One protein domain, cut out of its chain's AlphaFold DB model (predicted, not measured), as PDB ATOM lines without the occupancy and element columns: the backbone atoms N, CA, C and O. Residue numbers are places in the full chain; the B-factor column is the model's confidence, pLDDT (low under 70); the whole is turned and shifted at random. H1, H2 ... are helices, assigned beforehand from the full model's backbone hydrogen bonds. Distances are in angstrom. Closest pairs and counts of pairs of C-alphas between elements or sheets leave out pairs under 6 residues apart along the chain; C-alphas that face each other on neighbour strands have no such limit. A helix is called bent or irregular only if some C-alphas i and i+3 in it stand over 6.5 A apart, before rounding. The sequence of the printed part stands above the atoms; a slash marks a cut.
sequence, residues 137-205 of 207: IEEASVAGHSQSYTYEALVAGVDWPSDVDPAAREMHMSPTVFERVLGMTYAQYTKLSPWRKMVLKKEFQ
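Overview. This is residues 137 to 205 of the 207 residues of the protein "HP domain-containing protein" of Chlamydomonas eustigma (UniProt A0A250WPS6). Four short helices with few contacts between them sit beside a large looped part: along the longest span the loops of residues 137 to 165 take up one end and H4 reaches the other, with H1 between the loops and H4, and H2 and H3 one after the other along one side. A long looped stretch, residues 137 to 165, comes before the helices and folds beside H1, while residues 190 to 196, which take in the beginning of H4, stick out at the H4 end. The printed part has 69 residues, with four named helices in the order H1, H2, H3, H4 and no named strand; under half of the residues, 30 of 69, are in named elements, and the class is all helix. The whole is compact, with a radius of gyration of the C-alphas of 11.2 A, and its rounded outline spans 28 by 24 by 17 A.

Arrangement. Begin at the longest helix, H4, residues 194 to 203, and look from Lys 201 toward H1, residues 166 to 172. H4 and H1 are close but not clearly touching: their closest C-alphas, those of Lys 201 and Glu 170, are 7.7 A apart. Their lines stand about perpendicular, at 84 degrees. Next look from Leu 200 to Leu 182 in H2, residues 175 to 182; these are the closest C-alphas of H4 and H2, 7.6 A apart, and the two helices are close but not clearly touching. Their lines are also about perpendicular, at 81 degrees. From Lys 197 look to Tyr 189 in H3, residues 186 to 190: here the closest C-alphas of H4 and H3 are 7.5 A apart, close but not clearly touching. H2 and H3 only just touch, with 3 pairs of C-alphas within 8 A, the closest being those of Pro 175 and Tyr 186 at 7.1 A. H1 and H2 are close but not clearly touching, with the C-alphas of Glu 170 and Phe 178 closest at 7.3 A; they run opposite ways at a steep tilt of 58 degrees. H1 and H3 are apart. In the backbone of H2, H3 and H4 you will find each O i to N i+4 pair within hydrogen-bond range, while in H1 0 of 3 such pairs are, beside 2 of 4 O i to N i+3 pairs.

Along the chain. Find C-alpha 194 at (169.462, 181.002, 135.110); from there H4 runs 14.4 A to C-alpha 203 at (162.652, 176.131, 146.780). For H1, find C-alpha 166 at (157.783, 169.656, 133.247) and go on to C-alpha 172, 10.0 A away. H1 is irregular: C-alphas 167 and 170 are 8.8 A apart, against about 5 A in a regular helix, and its line is a rough one. H2 begins at C-alpha 175, at (149.982, 186.240, 137.020), and measures 10.4 A to C-alpha 182. The short H3 goes from Tyr 186 to Thr 190, 6.1 A between its first and last C-alphas.

Size, cuts and confidence. The two C-alphas farthest apart are those of Glu 138 and Trp 195, at 31.2 A, and the first and last printed C-alphas, Ile 137 and Gln 205, are 20.0 A apart. The printed part has no cut, and the links H1 to H2, H2 to H3 and H3 to H4 are tight, of 2, 3 and 3 residues. Residues 137 to 165 form a stretch of 29 residues with no named element; look for their C-alphas at 7 to 16 A from the mean of all C-alphas. Residues 190 to 196, of which 194 to 196 belong to H4, stand free. The mean pLDDT of the printed part is 89.8, and no printed residue is under 70.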
ATOM      1  N   ILE A 137     142.408 177.216 136.133       82.94
ATOM      2  CA  ILE A 137     142.011 178.616 136.231       82.94
ATOM      3  C   ILE A 137     141.807 179.137 134.800       82.94
ATOM      4  O   ILE A 137     142.673 178.970 133.939       82.94
ATOM      5  N   GLU A 138     140.663 179.776 134.542       80.88
ATOM      6  CA  GLU A 138     140.310 180.364 133.231       80.88
ATOM      7  C   GLU A 138     141.110 181.641 132.892       80.88
ATOM      8  O   GLU A 138     140.945 182.236 131.828       80.88
ATOM      9  N   GLU A 139     141.990 182.076 133.794       86.69
ATOM     10  CA  GLU A 139     142.928 183.171 133.571       86.69
ATOM     11  C   GLU A 139     144.094 182.689 132.694       86.69
ATOM     12  O   GLU A 139     144.590 181.568 132.846       86.69
ATOM     13  N   ALA A 140     144.566 183.545 131.787       89.56
ATOM     14  CA  ALA A 140     145.739 183.238 130.977       89.56
ATOM     15  C   ALA A 140     146.991 183.085 131.856       89.56
ATOM     16  O   ALA A 140     147.162 183.792 132.852       89.56
ATOM     17  N   SER A 141     147.890 182.178 131.479       92.56
ATOM     18  CA  SER A 141     149.141 181.985 132.212       92.56
ATOM     19  C   SER A 141     150.127 183.136 131.982       92.56
ATOM     20  O   SER A 141     150.020 183.892 131.014       92.56
ATOM     21  N   VAL A 142     151.156 183.239 132.827       89.88
ATOM     22  CA  VAL A 142     152.238 184.230 132.664       89.88
ATOM     23  C   VAL A 142     153.014 184.102 131.347       89.88
ATOM     24  O   VAL A 142     153.602 185.078 130.890       89.88
ATOM     25  N   ALA A 143     153.000 182.921 130.726       87.19
ATOM     26  CA  ALA A 143     153.595 182.672 129.412       87.19
ATOM     27  C   ALA A 143     152.604 182.828 128.245       87.19
ATOM     28  O   ALA A 143     152.970 182.596 127.094       87.19
ATOM     29  N   GLY A 144     151.365 183.246 128.521       86.69
ATOM     30  CA  GLY A 144     150.339 183.475 127.506       86.69
ATOM     31  C   GLY A 144     149.587 182.218 127.070       86.69
ATOM     32  O   GLY A 144     148.957 182.233 126.015       86.69
ATOM     33  N   HIS A 145     149.627 181.135 127.854       86.00
ATOM     34  CA  HIS A 145     148.760 179.983 127.610       86.00
ATOM     35  C   HIS A 145     147.305 180.340 127.931       86.00
ATOM     36  O   HIS A 145     147.033 181.107 128.855       86.00
ATOM     37  N   SER A 146     146.360 179.761 127.186       83.62
ATOM     38  CA  SER A 146     144.918 179.995 127.361       83.62
ATOM     39  C   SER A 146     144.355 179.448 128.675       83.62
ATOM     40  O   SER A 146     143.206 179.723 128.999       83.62
ATOM     41  N   GLN A 147     145.131 178.634 129.388       85.12
ATOM     42  CA  GLN A 147     144.770 178.046 130.670       85.12
ATOM     43  C   GLN A 147     145.938 178.185 131.637       85.12
ATOM     44  O   GLN A 147     147.105 178.105 131.236       85.12
ATOM     45  N   SER A 148     145.610 178.370 132.909       91.56
ATOM     46  CA  SER A 148     146.574 178.341 133.999       91.56
ATOM     47  C   SER A 148     146.146 177.371 135.092       91.56
ATOM     48  O   SER A 148     145.009 176.897 135.124       91.56
ATOM     49  N   TYR A 149     147.086 177.041 135.969       90.81
ATOM     50  CA  TYR A 149     146.905 176.056 137.023       90.81
ATOM     51  C   TYR A 149     147.237 176.643 138.391       90.81
ATOM     52  O   TYR A 149     148.056 177.560 138.525       90.81
ATOM     53  N   THR A 150     146.598 176.099 139.424       90.62
ATOM     54  CA  THR A 150     146.959 176.386 140.810       90.62
ATOM     55  C   THR A 150     148.375 175.891 141.113       90.62
ATOM     56  O   THR A 150     148.895 174.972 140.478       90.62
ATOM     57  N   TYR A 151     149.017 176.500 142.108       89.69
ATOM     58  CA  TYR A 151     150.368 176.116 142.520       89.69
ATOM     59  C   TYR A 151     150.430 174.647 142.951       89.69
ATOM     60  O   TYR A 151     151.336 173.916 142.563       89.69
ATOM     61  N   GLU A 152     149.420 174.197 143.692       87.44
ATOM     62  CA  GLU A 152     149.315 172.847 144.237       87.44
ATOM     63  C   GLU A 152     149.290 171.772 143.141       87.44
ATOM     64  O   GLU A 152     149.767 170.663 143.370       87.44
ATOM     65  N   ALA A 153     148.788 172.104 141.947       87.19
ATOM     66  CA  ALA A 153     148.754 171.208 140.793       87.19
ATOM     67  C   ALA A 153     150.064 171.179 139.986       87.19
ATOM     68  O   ALA A 153     150.231 170.325 139.121       87.19
ATOM     69  N   LEU A 154     150.996 172.097 140.264       87.56
ATOM     70  CA  LEU A 154     152.281 172.228 139.566       87.56
ATOM     71  C   LEU A 154     153.482 171.803 140.429       87.56
ATOM     72  O   LEU A 154     154.612 171.748 139.938       87.56
ATOM     73  N   VAL A 155     153.266 171.489 141.707       88.31
ATOM     74  CA  VAL A 155     154.305 171.005 142.630       88.31
ATOM     75  C   VAL A 155     154.813 169.614 142.217       88.31
ATOM     76  O   VAL A 155     154.102 168.810 141.615       88.31
ATOM     77  N   ALA A 156     156.085 169.333 142.508       81.75
ATOM     78  CA  ALA A 156     156.723 168.057 142.206       81.75
ATOM     79  C   ALA A 156     156.086 166.886 142.973       81.75
ATOM     80  O   ALA A 156     155.749 167.005 144.150       81.75
ATOM     81  N   GLY A 157     155.987 165.728 142.314       73.81
ATOM     82  CA  GLY A 157     155.390 164.525 142.903       73.81
ATOM     83  C   GLY A 157     153.861 164.508 142.867       73.81
ATOM     84  O   GLY A 157     153.244 163.868 143.715       73.81
ATOM     85  N   VAL A 158     153.260 165.212 141.910       78.69
ATOM     86  CA  VAL A 158     151.829 165.183 141.582       78.69
ATOM     87  C   VAL A 158     151.697 164.779 140.116       78.69
ATOM     88  O   VAL A 158     152.560 165.139 139.316       78.69
ATOM     89  N   ASP A 159     150.627 164.067 139.769       78.25
ATOM     90  CA  ASP A 159     150.253 163.818 138.373       78.25
ATOM     91  C   ASP A 159     149.909 165.139 137.675       78.25
ATOM     92  O   ASP A 159     148.912 165.788 138.000       78.25
ATOM     93  N   TRP A 160     150.742 165.568 136.728       83.56
ATOM     94  CA  TRP A 160     150.515 166.832 136.032       83.56
ATOM     95  C   TRP A 160     149.550 166.677 134.850       83.56
ATOM     96  O   TRP A 160     149.532 165.638 134.183       83.56
ATOM     97  N   PRO A 161     148.779 167.730 134.529       82.38
ATOM     98  CA  PRO A 161     148.032 167.803 133.280       82.38
ATOM     99  C   PRO A 161     148.949 167.605 132.063       82.38
ATOM    100  O   PRO A 161     150.083 168.079 132.039       82.38
ATOM    101  N   SER A 162     148.443 166.937 131.023       83.50
ATOM    102  CA  SER A 162     149.225 166.569 129.829       83.50
ATOM    103  C   SER A 162     149.779 167.756 129.032       83.50
ATOM    104  O   SER A 162     150.659 167.583 128.194       83.50
ATOM    105  N   ASP A 163     149.220 168.944 129.238       85.88
ATOM    106  CA  ASP A 163     149.581 170.206 128.596       85.88
ATOM    107  C   ASP A 163     150.587 171.047 129.405       85.88
ATOM    108  O   ASP A 163     150.963 172.134 128.964       85.88
ATOM    109  N   VAL A 164     151.037 170.563 130.567       88.06
ATOM    110  CA  VAL A 164     152.058 171.223 131.392       88.06
ATOM    111  C   VAL A 164     153.453 170.765 130.975       88.06
ATOM    112  O   VAL A 164     153.744 169.572 130.971       88.06
ATOM    113  N   ASP A 165     154.345 171.713 130.679       88.12
ATOM    114  CA  ASP A 165     155.763 171.431 130.448       88.12
ATOM    115  C   ASP A 165     156.487 171.183 131.788       88.12
ATOM    116  O   ASP A 165     156.624 172.113 132.595       88.12
ATOM    117  N   PRO A 166     157.023 169.967 132.036       86.06
ATOM    118  CA  PRO A 166     157.783 169.656 133.247       86.06
ATOM    119  C   PRO A 166     158.978 170.584 133.479       86.06
ATOM    120  O   PRO A 166     159.324 170.892 134.624       86.06
ATOM    121  N   ALA A 167     159.614 171.041 132.396       86.94
ATOM    122  CA  ALA A 167     160.802 171.878 132.447       86.94
ATOM    123  C   ALA A 167     160.483 173.350 132.734       86.94
ATOM    124  O   ALA A 167     161.401 174.097 133.078       86.94
ATOM    125  N   ALA A 168     159.219 173.766 132.643       89.62
ATOM    126  CA  ALA A 168     158.798 175.161 132.741       89.62
ATOM    127  C   ALA A 168     157.481 175.328 133.518       89.62
ATOM    128  O   ALA A 168     156.673 176.197 133.203       89.62
ATOM    129  N   ARG A 169     157.259 174.521 134.561       91.19
ATOM    130  CA  ARG A 169     156.012 174.507 135.350       91.19
ATOM    131  C   ARG A 169     155.592 175.877 135.870       91.19
ATOM    132  O   ARG A 169     154.408 176.198 135.881       91.19
ATOM    133  N   GLU A 170     156.547 176.730 136.222       92.19
ATOM    134  CA  GLU A 170     156.278 178.099 136.657       92.19
ATOM    135  C   GLU A 170     155.546 178.963 135.613       92.19
ATOM    136  O   GLU A 170     154.882 179.931 135.972       92.19
ATOM    137  N   MET A 171     155.628 178.605 134.330       93.19
ATOM    138  CA  MET A 171     155.011 179.319 133.208       93.19
ATOM    139  C   MET A 171     153.509 179.051 133.069       93.19
ATOM    140  O   MET A 171     152.805 179.787 132.372       93.19
ATOM    141  N   HIS A 172     153.018 178.008 133.739       92.56
ATOM    142  CA  HIS A 172     151.624 177.573 133.704       92.56
ATOM    143  C   HIS A 172     150.782 178.174 134.839       92.56
ATOM    144  O   HIS A 172     149.583 177.926 134.907       92.56
ATOM    145  N   MET A 173     151.371 178.995 135.715       93.44
ATOM    146  CA  MET A 173     150.629 179.757 136.724       93.44
ATOM    147  C   MET A 173     150.004 181.018 136.119       93.44
ATOM    148  O   MET A 173     150.558 181.611 135.188       93.44
ATOM    149  N   SER A 174     148.877 181.465 136.677       93.69
ATOM    150  CA  SER A 174     148.333 182.790 136.366       93.69
ATOM    151  C   SER A 174     149.212 183.893 136.979       93.69
ATOM    152  O   SER A 174     149.933 183.621 137.946       93.69
ATOM    153  N   PRO A 175     149.186 185.140 136.471       93.06
ATOM    154  CA  PRO A 175     149.982 186.240 137.020       93.06
ATOM    155  C   PRO A 175     149.781 186.455 138.524       93.06
ATOM    156  O   PRO A 175     150.752 186.655 139.254       93.06
ATOM    157  N   THR A 176     148.534 186.345 138.988       91.50
ATOM    158  CA  THR A 176     148.164 186.515 140.398       91.50
ATOM    159  C   THR A 176     148.746 185.411 141.283       91.50
ATOM    160  O   THR A 176     149.316 185.688 142.341       91.50
ATOM    161  N   VAL A 177     148.668 184.154 140.840       91.56
ATOM    162  CA  VAL A 177     149.248 183.003 141.551       91.56
ATOM    163  C   VAL A 177     150.772 183.062 141.526       91.56
ATOM    164  O   VAL A 177     151.406 182.842 142.556       91.56
ATOM    165  N   PHE A 178     151.357 183.407 140.380       94.50
ATOM    166  CA  PHE A 178     152.800 183.513 140.194       94.50
ATOM    167  C   PHE A 178     153.415 184.516 141.170       94.50
ATOM    168  O   PHE A 178     154.366 184.189 141.879       94.50
ATOM    169  N   GLU A 179     152.846 185.721 141.251       94.50
ATOM    170  CA  GLU A 179     153.337 186.765 142.148       94.50
ATOM    171  C   GLU A 179     153.145 186.394 143.620       94.50
ATOM    172  O   GLU A 179     154.044 186.614 144.429       94.50
ATOM    173  N   ARG A 180     152.028 185.742 143.963       93.38
ATOM    174  CA  ARG A 180     151.774 185.243 145.320       93.38
ATOM    175  C   ARG A 180     152.776 184.170 145.757       93.38
ATOM    176  O   ARG A 180     153.183 184.175 146.914       93.38
ATOM    177  N   VAL A 181     153.147 183.245 144.869       92.88
ATOM    178  CA  VAL A 181     154.060 182.129 145.181       92.88
ATOM    179  C   VAL A 181     155.513 182.590 145.179       92.88
ATOM    180  O   VAL A 181     156.233 182.356 146.141       92.88
ATOM    181  N   LEU A 182     155.951 183.257 144.109       92.88
ATOM    182  CA  LEU A 182     157.356 183.627 143.909       92.88
ATOM    183  C   LEU A 182     157.715 184.990 144.516       92.88
ATOM    184  O   LEU A 182     158.889 185.367 144.510       92.88
ATOM    185  N   GLY A 183     156.730 185.741 145.017       93.50
ATOM    186  CA  GLY A 183     156.919 187.064 145.615       93.50
ATOM    187  C   GLY A 183     157.371 188.135 144.619       93.50
ATOM    188  O   GLY A 183     157.953 189.141 145.025       93.50
ATOM    189  N   MET A 184     157.188 187.904 143.315       95.06
ATOM    190  CA  MET A 184     157.601 188.822 142.255       95.06
ATOM    191  C   MET A 184     156.787 188.629 140.979       95.06
ATOM    192  O   MET A 184     156.291 187.543 140.691       95.06
ATOM    193  N   THR A 185     156.736 189.669 140.156       94.69
ATOM    194  CA  THR A 185     156.083 189.617 138.844       94.69
ATOM    195  C   THR A 185     156.888 188.790 137.836       94.69
ATOM    196  O   THR A 185     158.118 188.689 137.907       94.69
ATOM    197  N   TYR A 186     156.215 188.275 136.805       93.81
ATOM    198  CA  TYR A 186     156.871 187.561 135.705       93.81
ATOM    199  C   TYR A 186     157.944 188.406 134.985       93.81
ATOM    200  O   TYR A 186     159.024 187.922 134.632       93.81
ATOM    201  N   ALA A 187     157.698 189.709 134.836       93.38
ATOM    202  CA  ALA A 187     158.649 190.641 134.232       93.38
ATOM    203  C   ALA A 187     159.939 190.804 135.060       93.38
ATOM    204  O   ALA A 187     161.007 191.064 134.503       93.38
ATOM    205  N   GLN A 188     159.866 190.656 136.385       94.56
ATOM    206  CA  GLN A 188     161.045 190.615 137.255       94.56
ATOM    207  C   GLN A 188     161.728 189.248 137.183       94.56
ATOM    208  O   GLN A 188     162.951 189.182 137.050       94.56
ATOM    209  N   TYR A 189     160.945 188.167 137.193       94.56
ATOM    210  CA  TYR A 189     161.455 186.801 137.118       94.56
ATOM    211  C   TYR A 189     162.270 186.546 135.844       94.56
ATOM    212  O   TYR A 189     163.358 185.974 135.897       94.56
ATOM    213  N   THR A 190     161.795 187.015 134.688       93.56
ATOM    214  CA  THR A 190     162.485 186.838 133.397       93.56
ATOM    215  C   THR A 190     163.884 187.455 133.378       93.56
ATOM    216  O   THR A 190     164.776 186.875 132.756       93.56
ATOM    217  N   LYS A 191     164.106 188.541 134.133       96.12
ATOM    218  CA  LYS A 191     165.400 189.231 134.281       96.12
ATOM    219  C   LYS A 191     166.385 188.515 135.210       96.12
ATOM    220  O   LYS A 191     167.559 188.878 135.235       96.12
ATOM    221  N   LEU A 192     165.941 187.516 135.978       94.31
ATOM    222  CA  LEU A 192     166.823 186.744 136.853       94.31
ATOM    223  C   LEU A 192     167.800 185.881 136.048       94.31
ATOM    224  O   LEU A 192     167.477 185.361 134.975       94.31
ATOM    225  N   SER A 193     168.985 185.659 136.620       96.44
ATOM    226  CA  SER A 193     169.960 184.726 136.057       96.44
ATOM    227  C   SER A 193     169.429 183.280 136.070       96.44
ATOM    228  O   SER A 193     168.630 182.925 136.947       96.44
ATOM    229  N   PRO A 194     169.892 182.404 135.155       93.62
ATOM    230  CA  PRO A 194     169.462 181.002 135.110       93.62
ATOM    231  C   PRO A 194     169.658 180.256 136.437       93.62
ATOM    232  O   PRO A 194     168.775 179.521 136.875       93.62
ATOM    233  N   TRP A 195     170.777 180.502 137.128       93.50
ATOM    234  CA  TRP A 195     171.037 179.928 138.449       93.50
ATOM    235  C   TRP A 195     169.983 180.351 139.478       93.50
ATOM    236  O   TRP A 195     169.472 179.508 140.213       93.50
ATOM    237  N   ARG A 196     169.605 181.637 139.508       94.25
ATOM    238  CA  ARG A 196     168.619 182.131 140.476       94.25
ATOM    239  C   ARG A 196     167.225 181.567 140.196       94.25
ATOM    240  O   ARG A 196     166.537 181.197 141.143       94.25
ATOM    241  N   LYS A 197     166.851 181.427 138.920       94.00
ATOM    242  CA  LYS A 197     165.618 180.735 138.503       94.00
ATOM    243  C   LYS A 197     165.610 179.283 138.979       94.00
ATOM    244  O   LYS A 197     164.639 178.857 139.588       94.00
ATOM    245  N   MET A 198     166.711 178.549 138.794       92.06
ATOM    246  CA  MET A 198     166.839 177.165 139.268       92.06
ATOM    247  C   MET A 198     166.701 177.050 140.794       92.06
ATOM    248  O   MET A 198     166.040 176.132 141.273       92.06
ATOM    249  N   VAL A 199     167.314 177.961 141.559       93.19
ATOM    250  CA  VAL A 199     167.195 177.979 143.029       93.19
ATOM    251  C   VAL A 199     165.741 178.177 143.450       93.19
ATOM    252  O   VAL A 199     165.244 177.379 144.237       93.19
ATOM    253  N   LEU A 200     165.045 179.161 142.870       92.69
ATOM    254  CA  LEU A 200     163.626 179.400 143.152       92.69
ATOM    255  C   LEU A 200     162.772 178.182 142.788       92.69
ATOM    256  O   LEU A 200     161.966 177.729 143.590       92.69
ATOM    257  N   LYS A 201     162.993 177.577 141.617       91.94
ATOM    258  CA  LYS A 201     162.257 176.370 141.217       91.94
ATOM    259  C   LYS A 201     162.419 175.232 142.221       91.94
ATOM    260  O   LYS A 201     161.445 174.563 142.532       91.94
ATOM    261  N   LYS A 202     163.619 175.029 142.768       89.56
ATOM    262  CA  LYS A 202     163.849 174.010 143.804       89.56
ATOM    263  C   LYS A 202     163.170 174.364 145.126       89.56
ATOM    264  O   LYS A 202     162.565 173.491 145.735       89.56
ATOM    265  N   GLU A 203     163.260 175.623 145.543       91.69
ATOM    266  CA  GLU A 203     162.652 176.131 146.780       91.69
ATOM    267  C   GLU A 203     161.127 175.949 146.786       91.69
ATOM    268  O   GLU A 203     160.566 175.477 147.772       91.69
ATOM    269  N   PHE A 204     160.480 176.209 145.648       90.25
ATOM    270  CA  PHE A 204     159.031 176.074 145.465       90.25
ATOM    271  C   PHE A 204     158.605 174.732 144.851       90.25
ATOM    272  O   PHE A 204     157.476 174.591 144.400       90.25
ATOM    273  N   GLN A 205     159.492 173.731 144.804       88.75
ATOM    274  CA  GLN A 205     159.188 172.389 144.277       88.75
ATOM    275  C   GLN A 205     158.637 172.379 142.831       88.75
ATOM    276  O   GLN A 205     157.927 171.461 142.421       88.75
TER     277      GLN A 205